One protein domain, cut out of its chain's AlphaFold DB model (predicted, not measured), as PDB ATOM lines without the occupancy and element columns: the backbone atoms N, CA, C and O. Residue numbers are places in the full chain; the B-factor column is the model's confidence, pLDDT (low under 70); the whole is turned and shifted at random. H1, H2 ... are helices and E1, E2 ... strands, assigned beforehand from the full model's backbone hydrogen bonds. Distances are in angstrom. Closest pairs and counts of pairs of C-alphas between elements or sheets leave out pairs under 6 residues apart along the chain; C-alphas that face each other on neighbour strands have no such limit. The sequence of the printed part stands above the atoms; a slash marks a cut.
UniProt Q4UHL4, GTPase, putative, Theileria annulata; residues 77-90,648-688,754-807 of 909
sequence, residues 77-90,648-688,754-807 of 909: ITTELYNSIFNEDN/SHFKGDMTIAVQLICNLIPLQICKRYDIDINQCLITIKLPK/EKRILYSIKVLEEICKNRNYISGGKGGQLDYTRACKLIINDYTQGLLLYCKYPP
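AT A GLANCE: This is residues 77 to 90, 648 to 688 and 754 to 807 of the 909 residues of the protein "GTPase, putative" of Theileria annulata (UniProt Q4UHL4). A two-stranded ribbon of E1 and E2 lies at one side of a small helical core, in which H2, H5 and H6 meet one another at wide angles. The short helix H4 joins the ribbon to H3, which lies beside the core, while H1 lies near the far end of E1. A loop of residues 771 to 783 reaches away at one end of the longest axis, and the tail to Pro 807 runs to the other. The printed part has 109 residues, with six named helices and two antiparallel strands in the order H1 H2 H3 H4 E1 E2 H5 H6, mostly helix. It is compact, with a radius of gyration of the C-alphas of 14.8 A, yet elongated, spanning 48 by 30 by 28 A.

HOW THE PARTS SIT: E1, residues 681 to 686, and E2, residues 754 to 758, are antiparallel neighbours at 142 degrees; N 682 and O 757 are 2.9 A apart, and N 684 and O 755 are 2.8 A apart, both within hydrogen-bond range. H5, residues 760 to 770, is the hub, touching three helices. It touches H4, residues 677 to 680, where the closest C-alphas, of Cys 680 and Lys 762, are 5.2 A apart. It touches H2, residues 654 to 664, about perpendicular at 77 degrees, closest at the C-alphas of Gln 659 and Ser 760, 4.9 A. H6, residues 784 to 797, touches H5 with residues 784 to 788 alone, about perpendicular at 79 degrees, closest at the C-alphas of Leu 764 and Tyr 784, 5.9 A. H2 and H6 touch at a steep tilt of 46 degrees, the same way, closest at the C-alphas of Met 654 and Cys 788, 6.0 A. H3, residues 666 to 673, is close to H5 but not clearly touching, with the C-alphas of Tyr 673 and Ile 767 6.8 A apart. The closest C-alphas of H1, residues 77 to 86, and E1 are those of Thr 79 and Leu 686, 6.9 A. In H1, H2, H3, H5 and H6 every O i to N i+4 pair is within hydrogen-bond range; H4 is too short for such a pair.

IN THESE COORDINATES: E1 is 15.6 A long and E2 13.5 A. H6 is the longest helix at 19.7 A, H2 measures 15.7 A, H5 15.3 A and H1 14.5 A. H1 begins at C-alpha 77 (-38.573, -54.436, -52.489), and H6 ends at C-alpha 797 (-60.047, -40.743, -44.231).

THE WHOLE: The C-alphas farthest apart, those of Lys 778 and Pro 807, are 50.3 A apart. Residues 91 to 647 and 689 to 753 are not printed, with gaps between C-alphas of 30.4 A and 10.9 A. The link H5 to H6 is long, with 13 residues. Confidence is under 70 at residues 77 to 90, 684 to 688, 754 and 778.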
ATOM      1  N   ILE A  77     -37.129 -54.734 -52.586       44.94
ATOM      2  CA  ILE A  77     -38.573 -54.436 -52.489       44.94
ATOM      3  C   ILE A  77     -38.904 -52.999 -52.908       44.94
ATOM      4  O   ILE A  77     -39.901 -52.746 -53.577       44.94
ATOM      5  N   THR A  78     -38.052 -52.058 -52.522       48.88
ATOM      6  CA  THR A  78     -38.223 -50.627 -52.741       48.88
ATOM      7  C   THR A  78     -38.082 -50.197 -54.204       48.88
ATOM      8  O   THR A  78     -38.834 -49.322 -54.622       48.88
ATOM      9  N   THR A  79     -37.188 -50.796 -55.000       42.12
ATOM     10  CA  THR A  79     -36.847 -50.308 -56.353       42.12
ATOM     11  C   THR A  79     -37.848 -50.753 -57.422       42.12
ATOM     12  O   THR A  79     -38.320 -49.923 -58.199       42.12
ATOM     13  N   GLU A  80     -38.243 -52.032 -57.455       46.03
ATOM     14  CA  GLU A  80     -39.284 -52.492 -58.397       46.03
ATOM     15  C   GLU A  80     -40.670 -51.927 -58.047       46.03
ATOM     16  O   GLU A  80     -41.445 -51.594 -58.949       46.03
ATOM     17  N   LEU A  81     -40.978 -51.749 -56.753       46.78
ATOM     18  CA  LEU A  81     -42.184 -51.023 -56.354       46.78
ATOM     19  C   LEU A  81     -42.100 -49.560 -56.787       46.78
ATOM     20  O   LEU A  81     -43.016 -49.102 -57.456       46.78
ATOM     21  N   TYR A  82     -41.009 -48.840 -56.502       43.47
ATOM     22  CA  TYR A  82     -40.841 -47.450 -56.943       43.47
ATOM     23  C   TYR A  82     -41.093 -47.297 -58.453       43.47
ATOM     24  O   TYR A  82     -41.959 -46.519 -58.853       43.47
ATOM     25  N   ASN A  83     -40.445 -48.115 -59.285       40.88
ATOM     26  CA  ASN A  83     -40.629 -48.057 -60.738       40.88
ATOM     27  C   ASN A  83     -42.065 -48.412 -61.181       40.88
ATOM     28  O   ASN A  83     -42.563 -47.817 -62.130       40.88
ATOM     29  N   SER A  84     -42.767 -49.325 -60.499       46.19
ATOM     30  CA  SER A  84     -44.166 -49.680 -60.828       46.19
ATOM     31  C   SER A  84     -45.238 -48.744 -60.241       46.19
ATOM     32  O   SER A  84     -46.406 -48.856 -60.621       46.19
ATOM     33  N   ILE A  85     -44.851 -47.820 -59.351       42.47
ATOM     34  CA  ILE A  85     -45.696 -46.733 -58.821       42.47
ATOM     35  C   ILE A  85     -45.562 -45.471 -59.676       42.47
ATOM     36  O   ILE A  85     -46.561 -44.811 -59.938       42.47
ATOM     37  N   PHE A  86     -44.332 -45.113 -60.064       40.69
ATOM     38  CA  PHE A  86     -44.044 -43.831 -60.713       40.69
ATOM     39  C   PHE A  86     -44.047 -43.897 -62.246       40.69
ATOM     40  O   PHE A  86     -44.349 -42.885 -62.875       40.69
ATOM     41  N   ASN A  87     -43.826 -45.066 -62.859       39.88
ATOM     42  CA  ASN A  87     -43.991 -45.238 -64.307       39.88
ATOM     43  C   ASN A  87     -45.466 -45.556 -64.640       39.88
ATOM     44  O   ASN A  87     -45.799 -46.674 -65.056       39.88
ATOM     45  N   GLU A  88     -46.361 -44.573 -64.462       45.88
ATOM     46  CA  GLU A  88     -47.774 -44.675 -64.889       45.88
ATOM     47  C   GLU A  88     -47.940 -44.715 -66.428       45.88
ATOM     48  O   GLU A  88     -49.036 -44.983 -66.919       45.88
ATOM     49  N   ASP A  89     -46.848 -44.567 -67.193       40.00
ATOM     50  CA  ASP A  89     -46.780 -44.705 -68.660       40.00
ATOM     51  C   ASP A  89     -47.201 -46.092 -69.189       40.00
ATOM     52  O   ASP A  89     -47.445 -46.263 -70.386       40.00
ATOM     53  N   ASN A  90     -47.337 -47.092 -68.309       48.25
ATOM     54  CA  ASN A  90     -47.967 -48.375 -68.629       48.25
ATOM     55  C   ASN A  90     -49.474 -48.196 -68.887       48.25
ATOM     56  O   ASN A  90     -50.325 -48.504 -68.048       48.25
ATOM     57  N   SER A 648     -59.735 -54.910 -42.533       80.88
ATOM     58  CA  SER A 648     -60.135 -56.143 -41.835       80.88
ATOM     59  C   SER A 648     -60.363 -57.346 -42.763       80.88
ATOM     60  O   SER A 648     -60.511 -58.462 -42.275       80.88
ATOM     61  N   HIS A 649     -60.414 -57.134 -44.082       79.19
ATOM     62  CA  HIS A 649     -60.641 -58.173 -45.098       79.19
ATOM     63  C   HIS A 649     -59.477 -58.321 -46.091       79.19
ATOM     64  O   HIS A 649     -59.499 -59.210 -46.942       79.19
ATOM     65  N   PHE A 650     -58.462 -57.464 -45.991       81.44
ATOM     66  CA  PHE A 650     -57.249 -57.564 -46.789       81.44
ATOM     67  C   PHE A 650     -56.397 -58.774 -46.364       81.44
ATOM     68  O   PHE A 650     -56.157 -58.979 -45.174       81.44
ATOM     69  N   LYS A 651     -55.925 -59.553 -47.345       74.06
ATOM     70  CA  LYS A 651     -54.967 -60.654 -47.166       74.06
ATOM     71  C   LYS A 651     -53.647 -60.288 -47.848       74.06
ATOM     72  O   LYS A 651     -53.630 -60.007 -49.044       74.06
ATOM     73  N   GLY A 652     -52.557 -60.319 -47.088       76.06
ATOM     74  CA  GLY A 652     -51.217 -59.920 -47.525       76.06
ATOM     75  C   GLY A 652     -50.592 -58.907 -46.567       76.06
ATOM     76  O   GLY A 652     -51.277 -58.366 -45.697       76.06
ATOM     77  N   ASP A 653     -49.295 -58.651 -46.726       80.44
ATOM     78  CA  ASP A 653     -48.570 -57.762 -45.819       80.44
ATOM     79  C   ASP A 653     -48.942 -56.281 -46.024       80.44
ATOM     80  O   ASP A 653     -48.764 -55.714 -47.102       80.44
ATOM     81  N   MET A 654     -49.452 -55.644 -44.970       86.62
ATOM     82  CA  MET A 654     -49.813 -54.228 -44.974       86.62
ATOM     83  C   MET A 654     -48.600 -53.289 -44.836       86.62
ATOM     84  O   MET A 654     -48.750 -52.110 -45.159       86.62
ATOM     85  N   THR A 655     -47.405 -53.768 -44.453       86.19
ATOM     86  CA  THR A 655     -46.183 -52.932 -44.416       86.19
ATOM     87  C   THR A 655     -45.838 -52.366 -45.797       86.19
ATOM     88  O   THR A 655     -45.337 -51.244 -45.899       86.19
ATOM     89  N   ILE A 656     -46.180 -53.096 -46.865       83.44
ATOM     90  CA  ILE A 656     -45.992 -52.675 -48.258       83.44
ATOM     91  C   ILE A 656     -46.962 -51.544 -48.607       83.44
ATOM     92  O   ILE A 656     -46.543 -50.537 -49.168       83.44
ATOM     93  N   ALA A 657     -48.234 -51.637 -48.203       86.69
ATOM     94  CA  ALA A 657     -49.184 -50.531 -48.364       86.69
ATOM     95  C   ALA A 657     -48.746 -49.277 -47.582       86.69
ATOM     96  O   ALA A 657     -48.899 -48.165 -48.080       86.69
ATOM     97  N   VAL A 658     -48.140 -49.443 -46.401       89.94
ATOM     98  CA  VAL A 658     -47.516 -48.329 -45.671       89.94
ATOM     99  C   VAL A 658     -46.294 -47.788 -46.420       89.94
ATOM    100  O   VAL A 658     -46.156 -46.575 -46.500       89.94
ATOM    101  N   GLN A 659     -45.458 -48.627 -47.045       86.62
ATOM    102  CA  GLN A 659     -44.327 -48.163 -47.865       86.62
ATOM    103  C   GLN A 659     -44.784 -47.329 -49.068       86.62
ATOM    104  O   GLN A 659     -44.153 -46.321 -49.378       86.62
ATOM    105  N   LEU A 660     -45.903 -47.689 -49.708       84.44
ATOM    106  CA  LEU A 660     -46.512 -46.856 -50.750       84.44
ATOM    107  C   LEU A 660     -46.876 -45.466 -50.199       84.44
ATOM    108  O   LEU A 660     -46.522 -44.461 -50.804       84.44
ATOM    109  N   ILE A 661     -47.514 -45.391 -49.027       89.06
ATOM    110  CA  ILE A 661     -47.883 -44.112 -48.395       89.06
ATOM    111  C   ILE A 661     -46.621 -43.321 -47.973       89.06
ATOM    112  O   ILE A 661     -46.553 -42.115 -48.210       89.06
ATOM    113  N   CYS A 662     -45.584 -43.986 -47.448       87.62
ATOM    114  CA  CYS A 662     -44.279 -43.383 -47.132       87.62
ATOM    115  C   CYS A 662     -43.558 -42.813 -48.362       87.62
ATOM    116  O   CYS A 662     -42.864 -41.808 -48.235       87.62
ATOM    117  N   ASN A 663     -43.736 -43.413 -49.541       83.75
ATOM    118  CA  ASN A 663     -43.176 -42.902 -50.795       83.75
ATOM    119  C   ASN A 663     -43.922 -41.659 -51.318       83.75
ATOM    120  O   ASN A 663     -43.335 -40.885 -52.070       83.75
ATOM    121  N   LEU A 664     -45.195 -41.472 -50.945       86.00
ATOM    122  CA  LEU A 664     -46.042 -40.370 -51.419       86.00
ATOM    123  C   LEU A 664     -46.005 -39.140 -50.501       86.00
ATOM    124  O   LEU A 664     -45.997 -38.013 -50.991       86.00
ATOM    125  N   ILE A 665     -46.012 -39.333 -49.176       89.94
ATOM    126  CA  ILE A 665     -46.195 -38.248 -48.189       89.94
ATOM    127  C   ILE A 665     -45.296 -38.375 -46.936       89.94
ATOM    128  O   ILE A 665     -45.789 -38.245 -45.809       89.94
ATOM    129  N   PRO A 666     -43.971 -38.588 -47.077       88.00
ATOM    130  CA  PRO A 666     -43.083 -38.902 -45.951       88.00
ATOM    131  C   PRO A 666     -43.124 -37.851 -44.827       88.00
ATOM    132  O   PRO A 666     -43.254 -38.199 -43.654       88.00
ATOM    133  N   LEU A 667     -43.107 -36.560 -45.182       89.00
ATOM    134  CA  LEU A 667     -43.124 -35.454 -44.215       89.00
ATOM    135  C   LEU A 667     -44.419 -35.398 -43.384       89.00
ATOM    136  O   LEU A 667     -44.377 -35.049 -42.206       89.00
ATOM    137  N   GLN A 668     -45.571 -35.761 -43.967       93.12
ATOM    138  CA  GLN A 668     -46.845 -35.759 -43.240       93.12
ATOM    139  C   GLN A 668     -46.903 -36.879 -42.200       93.12
ATOM    140  O   GLN A 668     -47.395 -36.657 -41.098       93.12
ATOM    141  N   ILE A 669     -46.382 -38.066 -42.531       92.19
ATOM    142  CA  ILE A 669     -46.343 -39.223 -41.625       92.19
ATOM    143  C   ILE A 669     -45.496 -38.887 -40.398       92.19
ATOM    144  O   ILE A 669     -45.974 -39.011 -39.270       92.19
ATOM    145  N   CYS A 670     -44.273 -38.396 -40.614       91.50
ATOM    146  CA  CYS A 670     -43.359 -38.040 -39.531       91.50
ATOM    147  C   CYS A 670     -43.922 -36.925 -38.639       91.50
ATOM    148  O   CYS A 670     -43.921 -37.071 -37.418       91.50
ATOM    149  N   LYS A 671     -44.514 -35.872 -39.224       92.56
ATOM    150  CA  LYS A 671     -45.171 -34.795 -38.460       92.56
ATOM    151  C   LYS A 671     -46.427 -35.259 -37.705       92.56
ATOM    152  O   LYS A 671     -46.727 -34.720 -36.646       92.56
ATOM    153  N   ARG A 672     -47.190 -36.223 -38.237       93.00
ATOM    154  CA  ARG A 672     -48.452 -36.694 -37.632       93.00
ATOM    155  C   ARG A 672     -48.244 -37.664 -36.469       93.00
ATOM    156  O   ARG A 672     -49.084 -37.712 -35.569       93.00
ATOM    157  N   TYR A 673     -47.180 -38.460 -36.504       93.19
ATOM    158  CA  TYR A 673     -46.920 -39.501 -35.505       93.19
ATOM    159  C   TYR A 673     -45.728 -39.217 -34.586       93.19
ATOM    160  O   TYR A 673     -45.448 -40.057 -33.736       93.19
ATOM    161  N   ASP A 674     -45.101 -38.047 -34.733       90.44
ATOM    162  CA  ASP A 674     -43.942 -37.588 -33.962       90.44
ATOM    163  C   ASP A 674     -42.743 -38.547 -34.103       90.44
ATOM    164  O   ASP A 674     -42.371 -39.287 -33.192       90.44
ATOM    165  N   ILE A 675     -42.210 -38.603 -35.330       90.62
ATOM    166  CA  ILE A 675     -41.128 -39.508 -35.742       90.62
ATOM    167  C   ILE A 675     -39.989 -38.691 -36.353       90.62
ATOM    168  O   ILE A 675     -40.201 -37.967 -37.330       90.62
ATOM    169  N   ASP A 676     -38.768 -38.882 -35.855       87.94
ATOM    170  CA  ASP A 676     -37.564 -38.355 -36.496       87.94
ATOM    171  C   ASP A 676     -37.334 -39.025 -37.863       87.94
ATOM    172  O   ASP A 676     -37.086 -40.230 -37.975       87.94
ATOM    173  N   ILE A 677     -37.388 -38.207 -38.916       85.81
ATOM    174  CA  ILE A 677     -37.145 -38.617 -40.300       85.81
ATOM    175  C   ILE A 677     -35.784 -39.314 -40.422       85.81
ATOM    176  O   ILE A 677     -35.689 -40.350 -41.079       85.81
ATOM    177  N   ASN A 678     -34.737 -38.784 -39.780       82.62
ATOM    178  CA  ASN A 678     -33.352 -39.215 -39.983       82.62
ATOM    179  C   ASN A 678     -33.136 -40.671 -39.567       82.62
ATOM    180  O   ASN A 678     -32.493 -41.434 -40.287       82.62
ATOM    181  N   GLN A 679     -33.744 -41.079 -38.452       80.19
ATOM    182  CA  GLN A 679     -33.719 -42.461 -37.977       80.19
ATOM    183  C   GLN A 679     -34.423 -43.404 -38.960       80.19
ATOM    184  O   GLN A 679     -33.922 -44.499 -39.229       80.19
ATOM    185  N   CYS A 680     -35.548 -42.975 -39.544       82.69
ATOM    186  CA  CYS A 680     -36.387 -43.770 -40.444       82.69
ATOM    187  C   CYS A 680     -35.950 -43.798 -41.924       82.69
ATOM    188  O   CYS A 680     -36.495 -44.599 -42.692       82.69
ATOM    189  N   LEU A 681     -34.974 -42.986 -42.342       83.00
ATOM    190  CA  LEU A 681     -34.442 -43.022 -43.709       83.00
ATOM    191  C   LEU A 681     -33.599 -44.283 -43.990       83.00
ATOM    192  O   LEU A 681     -32.969 -44.864 -43.098       83.00
ATOM    193  N   ILE A 682     -33.577 -44.684 -45.264       77.69
ATOM    194  CA  ILE A 682     -32.638 -45.644 -45.865       77.69
ATOM    195  C   ILE A 682     -32.220 -45.118 -47.248       77.69
ATOM    196  O   ILE A 682     -33.062 -44.638 -48.010       77.69
ATOM    197  N   THR A 683     -30.930 -45.218 -47.580       73.75
ATOM    198  CA  THR A 683     -30.402 -44.944 -48.927       73.75
ATOM    199  C   THR A 683     -30.557 -46.171 -49.824       73.75
ATOM    200  O   THR A 683     -30.222 -47.283 -49.421       73.75
ATOM    201  N   ILE A 684     -31.033 -45.971 -51.052       68.00
ATOM    202  CA  ILE A 684     -31.160 -46.998 -52.089       68.00
ATOM    203  C   ILE A 684     -30.340 -46.577 -53.304       68.00
ATOM    204  O   ILE A 684     -30.426 -45.431 -53.745       68.00
ATOM    205  N   LYS A 685     -29.606 -47.529 -53.880       64.44
ATOM    206  CA  LYS A 685     -28.958 -47.379 -55.184       64.44
ATOM    207  C   LYS A 685     -29.945 -47.748 -56.288       64.44
ATOM    208  O   LYS A 685     -30.516 -48.843 -56.263       64.44
ATOM    209  N   LEU A 686     -30.177 -46.837 -57.231       54.09
ATOM    210  CA  LEU A 686     -31.039 -47.083 -58.388       54.09
ATOM    211  C   LEU A 686     -30.198 -47.564 -59.587       54.09
ATOM    212  O   LEU A 686     -29.189 -46.934 -59.904       54.09
ATOM    213  N   PRO A 687     -30.590 -48.650 -60.283       45.84
ATOM    214  CA  PRO A 687     -29.927 -49.052 -61.518       45.84
ATOM    215  C   PRO A 687     -30.257 -48.046 -62.628       45.84
ATOM    216  O   PRO A 687     -31.431 -47.778 -62.894       45.84
ATOM    217  N   LYS A 688     -29.231 -47.498 -63.292       42.78
ATOM    218  CA  LYS A 688     -29.428 -46.585 -64.427       42.78
ATOM    219  C   LYS A 688     -30.078 -47.317 -65.604       42.78
ATOM    220  O   LYS A 688     -29.656 -48.409 -65.980       42.78
ATOM    221  N   GLU A 754     -27.907 -42.216 -55.709       64.56
ATOM    222  CA  GLU A 754     -28.356 -42.594 -54.372       64.56
ATOM    223  C   GLU A 754     -29.638 -41.844 -53.984       64.56
ATOM    224  O   GLU A 754     -29.637 -40.631 -53.767       64.56
ATOM    225  N   LYS A 755     -30.746 -42.576 -53.823       70.44
ATOM    226  CA  LYS A 755     -32.025 -42.018 -53.369       70.44
ATOM    227  C   LYS A 755     -32.332 -42.435 -51.935       70.44
ATOM    228  O   LYS A 755     -32.517 -43.615 -51.644       70.44
ATOM    229  N   ARG A 756     -32.452 -41.458 -51.032       76.56
ATOM    230  CA  ARG A 756     -32.976 -41.678 -49.674       76.56
ATOM    231  C   ARG A 756     -34.504 -41.779 -49.714       76.56
ATOM    232  O   ARG A 756     -35.154 -40.924 -50.311       76.56
ATOM    233  N   ILE A 757     -35.075 -42.788 -49.054       78.00
ATOM    234  CA  ILE A 757     -36.526 -42.906 -48.826       78.00
ATOM    235  C   ILE A 757     -36.834 -43.157 -47.350       78.00
ATOM    236  O   ILE A 757     -35.997 -43.670 -46.607       78.00
ATOM    237  N   LEU A 758     -38.065 -42.845 -46.943       83.38
ATOM    238  CA  LEU A 758     -38.605 -43.195 -45.632       83.38
ATOM    239  C   LEU A 758     -39.032 -44.673 -45.631       83.38
ATOM    240  O   LEU A 758     -39.913 -45.054 -46.406       83.38
ATOM    241  N   TYR A 759     -38.425 -45.513 -44.789       86.12
ATOM    242  CA  TYR A 759     -38.680 -46.959 -44.790       86.12
ATOM    243  C   TYR A 759     -39.810 -47.354 -43.829       86.12
ATOM    244  O   TYR A 759     -39.778 -47.014 -42.644       86.12
ATOM    245  N   SER A 760     -40.808 -48.092 -44.324       86.06
ATOM    246  CA  SER A 760     -42.048 -48.356 -43.583       86.06
ATOM    247  C   SER A 760     -41.839 -49.160 -42.306       86.06
ATOM    248  O   SER A 760     -42.493 -48.858 -41.315       86.06
ATOM    249  N   ILE A 761     -40.921 -50.132 -42.282       88.00
ATOM    250  CA  ILE A 761     -40.698 -50.958 -41.083       88.00
ATOM    251  C   ILE A 761     -40.153 -50.102 -39.932       88.00
ATOM    252  O   ILE A 761     -40.712 -50.149 -38.843       88.00
ATOM    253  N   LYS A 762     -39.166 -49.230 -40.186       88.12
ATOM    254  CA  LYS A 762     -38.642 -48.294 -39.171       88.12
ATOM    255  C   LYS A 762     -39.721 -47.324 -38.660       88.12
ATOM    256  O   LYS A 762     -39.823 -47.089 -37.461       88.12
ATOM    257  N   VAL A 763     -40.562 -46.801 -39.558       91.44
ATOM    258  CA  VAL A 763     -41.718 -45.952 -39.198       91.44
ATOM    259  C   VAL A 763     -42.712 -46.710 -38.309       91.44
ATOM    260  O   VAL A 763     -43.213 -46.166 -37.328       91.44
ATOM    261  N   LEU A 764     -42.999 -47.973 -38.636       93.06
ATOM    262  CA  LEU A 764     -43.913 -48.826 -37.875       93.06
ATOM    263  C   LEU A 764     -43.325 -49.227 -36.515       93.06
ATOM    264  O   LEU A 764     -44.063 -49.232 -35.533       93.06
ATOM    265  N   GLU A 765     -42.023 -49.500 -36.436       91.56
ATOM    266  CA  GLU A 765     -41.295 -49.708 -35.181       91.56
ATOM    267  C   GLU A 765     -41.455 -48.516 -34.240       91.56
ATOM    268  O   GLU A 765     -41.853 -48.706 -33.092       91.56
ATOM    269  N   GLU A 766     -41.208 -47.295 -34.719       91.81
ATOM    270  CA  GLU A 766     -41.267 -46.095 -33.880       91.81
ATOM    271  C   GLU A 766     -42.698 -45.779 -33.422       91.81
ATOM    272  O   GLU A 766     -42.933 -45.513 -32.243       91.81
ATOM    273  N   ILE A 767     -43.694 -45.945 -34.301       92.75
ATOM    274  CA  ILE A 767     -45.115 -45.852 -33.926       92.75
ATOM    275  C   ILE A 767     -45.479 -46.906 -32.874       92.75
ATOM    276  O   ILE A 767     -46.218 -46.606 -31.931       92.75
ATOM    277  N   CYS A 768     -44.981 -48.139 -33.009       92.94
ATOM    278  CA  CYS A 768     -45.256 -49.210 -32.057       92.94
ATOM    279  C   CYS A 768     -44.592 -48.977 -30.693       92.94
ATOM    280  O   CYS A 768     -45.241 -49.251 -29.682       92.94
ATOM    281  N   LYS A 769     -43.368 -48.430 -30.647       89.94
ATOM    282  CA  LYS A 769     -42.704 -47.988 -29.406       89.94
ATOM    283  C   LYS A 769     -43.501 -46.855 -28.753       89.94
ATOM    284  O   LYS A 769     -44.048 -47.039 -27.666       89.94
ATOM    285  N   ASN A 770     -43.677 -45.737 -29.460       90.06
ATOM    286  CA  ASN A 770     -44.272 -44.506 -28.926       90.06
ATOM    287  C   ASN A 770     -45.740 -44.683 -28.501       90.06
ATOM    288  O   ASN A 770     -46.233 -43.952 -27.642       90.06
ATOM    289  N   ARG A 771     -46.454 -45.675 -29.055       90.50
ATOM    290  CA  ARG A 771     -47.848 -45.996 -28.694       90.50
ATOM    291  C   ARG A 771     -48.028 -47.305 -27.919       90.50
ATOM    292  O   ARG A 771     -49.170 -47.702 -27.689       90.50
ATOM    293  N   ASN A 772     -46.942 -47.962 -27.498       88.25
ATOM    294  CA  ASN A 772     -46.951 -49.248 -26.783       88.25
ATOM    295  C   ASN A 772     -47.811 -50.332 -27.477       88.25
ATOM    296  O   ASN A 772     -48.585 -51.055 -26.843       88.25
ATOM    297  N   TYR A 773     -47.711 -50.447 -28.805       91.44
ATOM    298  CA  TYR A 773     -48.412 -51.477 -29.577       91.44
ATOM    299  C   TYR A 773     -47.611 -52.782 -29.540       91.44
ATOM    300  O   TYR A 773     -46.792 -53.045 -30.418       91.44
ATOM    301  N   ILE A 774     -47.856 -53.582 -28.500       89.12
ATOM    302  CA  ILE A 774     -47.149 -54.833 -28.206       89.12
ATOM    303  C   ILE A 774     -48.139 -56.011 -28.187       89.12
ATOM    304  O   ILE A 774     -49.152 -55.976 -27.487       89.12
ATOM    305  N   SER A 775     -47.817 -57.073 -28.924       84.44
ATOM    306  CA  SER A 775     -48.550 -58.341 -28.988       84.44
ATOM    307  C   SER A 775     -47.955 -59.373 -28.030       84.44
ATOM    308  O   SER A 775     -46.788 -59.734 -28.155       84.44
ATOM    309  N   GLY A 776     -48.771 -59.894 -27.107       77.19
ATOM    310  CA  GLY A 776     -48.395 -60.993 -26.200       77.19
ATOM    311  C   GLY A 776     -48.067 -60.596 -24.753       77.19
ATOM    312  O   GLY A 776     -47.864 -61.477 -23.927       77.19
ATOM    313  N   GLY A 777     -48.074 -59.302 -24.412       75.31
ATOM    314  CA  GLY A 777     -47.840 -58.811 -23.044       75.31
ATOM    315  C   GLY A 777     -46.449 -58.204 -22.837       75.31
ATOM    316  O   GLY A 777     -45.833 -57.713 -23.782       75.31
ATOM    317  N   LYS A 778     -45.950 -58.190 -21.591       60.03
ATOM    318  CA  LYS A 778     -44.608 -57.660 -21.282       60.03
ATOM    319  C   LYS A 778     -43.540 -58.540 -21.944       60.03
ATOM    320  O   LYS A 778     -43.491 -59.731 -21.669       60.03
ATOM    321  N   GLY A 779     -42.700 -57.946 -22.795       71.31
ATOM    322  CA  GLY A 779     -41.723 -58.675 -23.620       71.31
ATOM    323  C   GLY A 779     -42.277 -59.224 -24.943       71.31
ATOM    324  O   GLY A 779     -41.589 -59.983 -25.618       71.31
ATOM    325  N   GLY A 780     -43.508 -58.862 -25.320       77.88
ATOM    326  CA  GLY A 780     -44.111 -59.241 -26.598       77.88
ATOM    327  C   GLY A 780     -43.493 -58.552 -27.826       77.88
ATOM    328  O   GLY A 780     -42.734 -57.589 -27.711       77.88
ATOM    329  N   GLN A 781     -43.858 -59.025 -29.019       85.25
ATOM    330  CA  GLN A 781     -43.421 -58.448 -30.300       85.25
ATOM    331  C   GLN A 781     -44.214 -57.179 -30.656       85.25
ATOM    332  O   GLN A 781     -45.355 -57.013 -30.223       85.25
ATOM    333  N   LEU A 782     -43.644 -56.291 -31.477       89.38
ATOM    334  CA  LEU A 782     -44.321 -55.068 -31.925       89.38
ATOM    335  C   LEU A 782     -45.485 -55.385 -32.886       89.38
ATOM    336  O   LEU A 782     -45.333 -56.119 -33.861       89.38
ATOM    337  N   ASP A 783     -46.664 -54.815 -32.629       90.56
ATOM    338  CA  ASP A 783     -47.875 -55.023 -33.434       90.56
ATOM    339  C   ASP A 783     -47.913 -54.084 -34.651       90.56
ATOM    340  O   ASP A 783     -48.682 -53.113 -34.722       90.56
ATOM    341  N   TYR A 784     -47.091 -54.408 -35.653       91.50
ATOM    342  CA  TYR A 784     -47.096 -53.719 -36.946       91.50
ATOM    343  C   TYR A 784     -48.462 -53.785 -37.642       91.50
ATOM    344  O   TYR A 784     -48.796 -52.876 -38.397       91.50
ATOM    345  N   THR A 785     -49.295 -54.801 -37.374       90.44
ATOM    346  CA  THR A 785     -50.640 -54.899 -37.969       90.44
ATOM    347  C   THR A 785     -51.545 -53.770 -37.475       90.44
ATOM    348  O   THR A 785     -52.276 -53.172 -38.269       90.44
ATOM    349  N   ARG A 786     -51.493 -53.434 -36.184       91.06
ATOM    350  CA  ARG A 786     -52.234 -52.307 -35.602       91.06
ATOM    351  C   ARG A 786     -51.686 -50.956 -36.052       91.06
ATOM    352  O   ARG A 786     -52.486 -50.079 -36.376       91.06
ATOM    353  N   ALA A 787     -50.365 -50.801 -36.147       94.00
ATOM    354  CA  ALA A 787     -49.754 -49.581 -36.680       94.00
ATOM    355  C   ALA A 787     -50.076 -49.368 -38.175       94.00
ATOM    356  O   ALA A 787     -50.507 -48.281 -38.554       94.00
ATOM    357  N   CYS A 788     -50.012 -50.410 -39.013       94.12
ATOM    358  CA  CYS A 788     -50.433 -50.330 -40.419       94.12
ATOM    359  C   CYS A 788     -51.900 -49.909 -40.553       94.12
ATOM    360  O   CYS A 788     -52.231 -49.029 -41.345       94.12
ATOM    361  N   LYS A 789     -52.791 -50.512 -39.753       92.94
ATOM    362  CA  LYS A 789     -54.222 -50.175 -39.746       92.94
ATOM    363  C   LYS A 789     -54.475 -48.725 -39.337       92.94
ATOM    364  O   LYS A 789     -55.374 -48.112 -39.899       92.94
ATOM    365  N   LEU A 790     -53.694 -48.167 -38.410       93.69
ATOM    366  CA  LEU A 790     -53.764 -46.748 -38.051       93.69
ATOM    367  C   LEU A 790     -53.422 -45.851 -39.255       93.69
ATOM    368  O   LEU A 790     -54.253 -45.038 -39.648       93.69
ATOM    369  N   ILE A 791     -52.256 -46.053 -39.879       94.75
ATOM    370  CA  ILE A 791     -51.770 -45.225 -41.001       94.75
ATOM    371  C   ILE A 791     -52.723 -45.293 -42.202       94.75
ATOM    372  O   ILE A 791     -53.091 -44.270 -42.775       94.75
ATOM    373  N   ILE A 792     -53.166 -46.498 -42.568       93.50
ATOM    374  CA  ILE A 792     -54.049 -46.714 -43.722       93.50
ATOM    375  C   ILE A 792     -55.451 -46.139 -43.459       93.50
ATOM    376  O   ILE A 792     -56.065 -45.578 -44.368       93.50
ATOM    377  N   ASN A 793     -55.962 -46.208 -42.225       92.50
ATOM    378  CA  ASN A 793     -57.236 -45.571 -41.878       92.50
ATOM    379  C   ASN A 793     -57.129 -44.037 -41.885       92.50
ATOM    380  O   ASN A 793     -58.005 -43.385 -42.447       92.50
ATOM    381  N   ASP A 794     -56.052 -43.466 -41.339       93.88
ATOM    382  CA  ASP A 794     -55.800 -42.020 -41.380       93.88
ATOM    383  C   ASP A 794     -55.686 -41.510 -42.831       93.88
ATOM    384  O   ASP A 794     -56.306 -40.507 -43.183       93.88
ATOM    385  N   TYR A 795     -54.975 -42.232 -43.705       93.94
ATOM    386  CA  TYR A 795     -54.870 -41.907 -45.133       93.94
ATOM    387  C   TYR A 795     -56.213 -42.012 -45.866       93.94
ATOM    388  O   TYR A 795     -56.652 -41.084 -46.547       93.94
ATOM    389  N   THR A 796     -56.925 -43.132 -45.713       90.56
ATOM    390  CA  THR A 796     -58.200 -43.342 -46.422       90.56
ATOM    391  C   THR A 796     -59.274 -42.332 -46.007       90.56
ATOM    392  O   THR A 796     -60.093 -41.957 -46.854       90.56
ATOM    393  N   GLN A 797     -59.220 -41.834 -44.764       88.56
ATOM    394  CA  GLN A 797     -60.047 -40.743 -44.231       88.56
ATOM    395  C   GLN A 797     -59.579 -39.330 -44.635       88.56
ATOM    396  O   GLN A 797     -60.360 -38.396 -44.491       88.56
ATOM    397  N   GLY A 798     -58.358 -39.165 -45.156       89.25
ATOM    398  CA  GLY A 798     -57.788 -37.864 -45.541       89.25
ATOM    399  C   GLY A 798     -57.110 -37.086 -44.404       89.25
ATOM    400  O   GLY A 798     -56.779 -35.918 -44.577       89.25
ATOM    401  N   LEU A 799     -56.872 -37.727 -43.254       90.88
ATOM    402  CA  LEU A 799     -56.078 -37.186 -42.137       90.88
ATOM    403  C   LEU A 799     -54.560 -37.264 -42.403       90.88
ATOM    404  O   LEU A 799     -53.767 -36.598 -41.738       90.88
ATOM    405  N   LEU A 800     -54.183 -38.100 -43.372       93.56
ATOM    406  CA  LEU A 800     -52.955 -38.040 -44.158       93.56
ATOM    407  C   LEU A 800     -53.399 -37.845 -45.612       93.56
ATOM    408  O   LEU A 800     -54.198 -38.639 -46.112       93.56
ATOM    409  N   LEU A 801     -52.946 -36.782 -46.273       92.56
ATOM    410  CA  LEU A 801     -53.552 -36.307 -47.516       92.56
ATOM    411  C   LEU A 801     -52.587 -36.371 -48.700       92.56
ATOM    412  O   LEU A 801     -51.583 -35.663 -48.748       92.56
ATOM    413  N   TYR A 802     -52.963 -37.164 -49.698       92.38
ATOM    414  CA  TYR A 802     -52.387 -37.143 -51.036       92.38
ATOM    415  C   TYR A 802     -53.515 -37.048 -52.069       92.38
ATOM    416  O   TYR A 802     -54.547 -37.710 -51.929       92.38
ATOM    417  N   CYS A 803     -53.296 -36.245 -53.107       92.06
ATOM    418  CA  CYS A 803     -54.187 -36.089 -54.253       92.06
ATOM    419  C   CYS A 803     -53.341 -36.198 -55.522       92.06
ATOM    420  O   CYS A 803     -52.301 -35.544 -55.625       92.06
ATOM    421  N   LYS A 804     -53.775 -37.005 -56.493       89.75
ATOM    422  CA  LYS A 804     -53.099 -37.095 -57.787       89.75
ATOM    423  C   LYS A 804     -53.318 -35.836 -58.620       89.75
ATOM    424  O   LYS A 804     -54.404 -35.253 -58.621       89.75
ATOM    425  N   TYR A 805     -52.297 -35.490 -59.395       87.44
ATOM    426  CA  TYR A 805     -52.418 -34.587 -60.535       87.44
ATOM    427  C   TYR A 805     -53.065 -35.312 -61.729       87.44
ATOM    428  O   TYR A 805     -52.975 -36.542 -61.814       87.44
ATOM    429  N   PRO A 806     -53.717 -34.586 -62.655       89.06
ATOM    430  CA  PRO A 806     -54.044 -35.142 -63.964       89.06
ATOM    431  C   PRO A 806     -52.757 -35.511 -64.722       89.06
ATOM    432  O   PRO A 806     -51.716 -34.892 -64.486       89.06
ATOM    433  N   PRO A 807     -52.802 -36.491 -65.640       83.25
ATOM    434  CA  PRO A 807     -51.665 -36.814 -66.493       83.25
ATOM    435  C   PRO A 807     -51.323 -35.602 -67.363       83.25
ATOM    436  O   PRO A 807     -52.218 -34.974 -67.934       83.25
TER     437      PRO A 807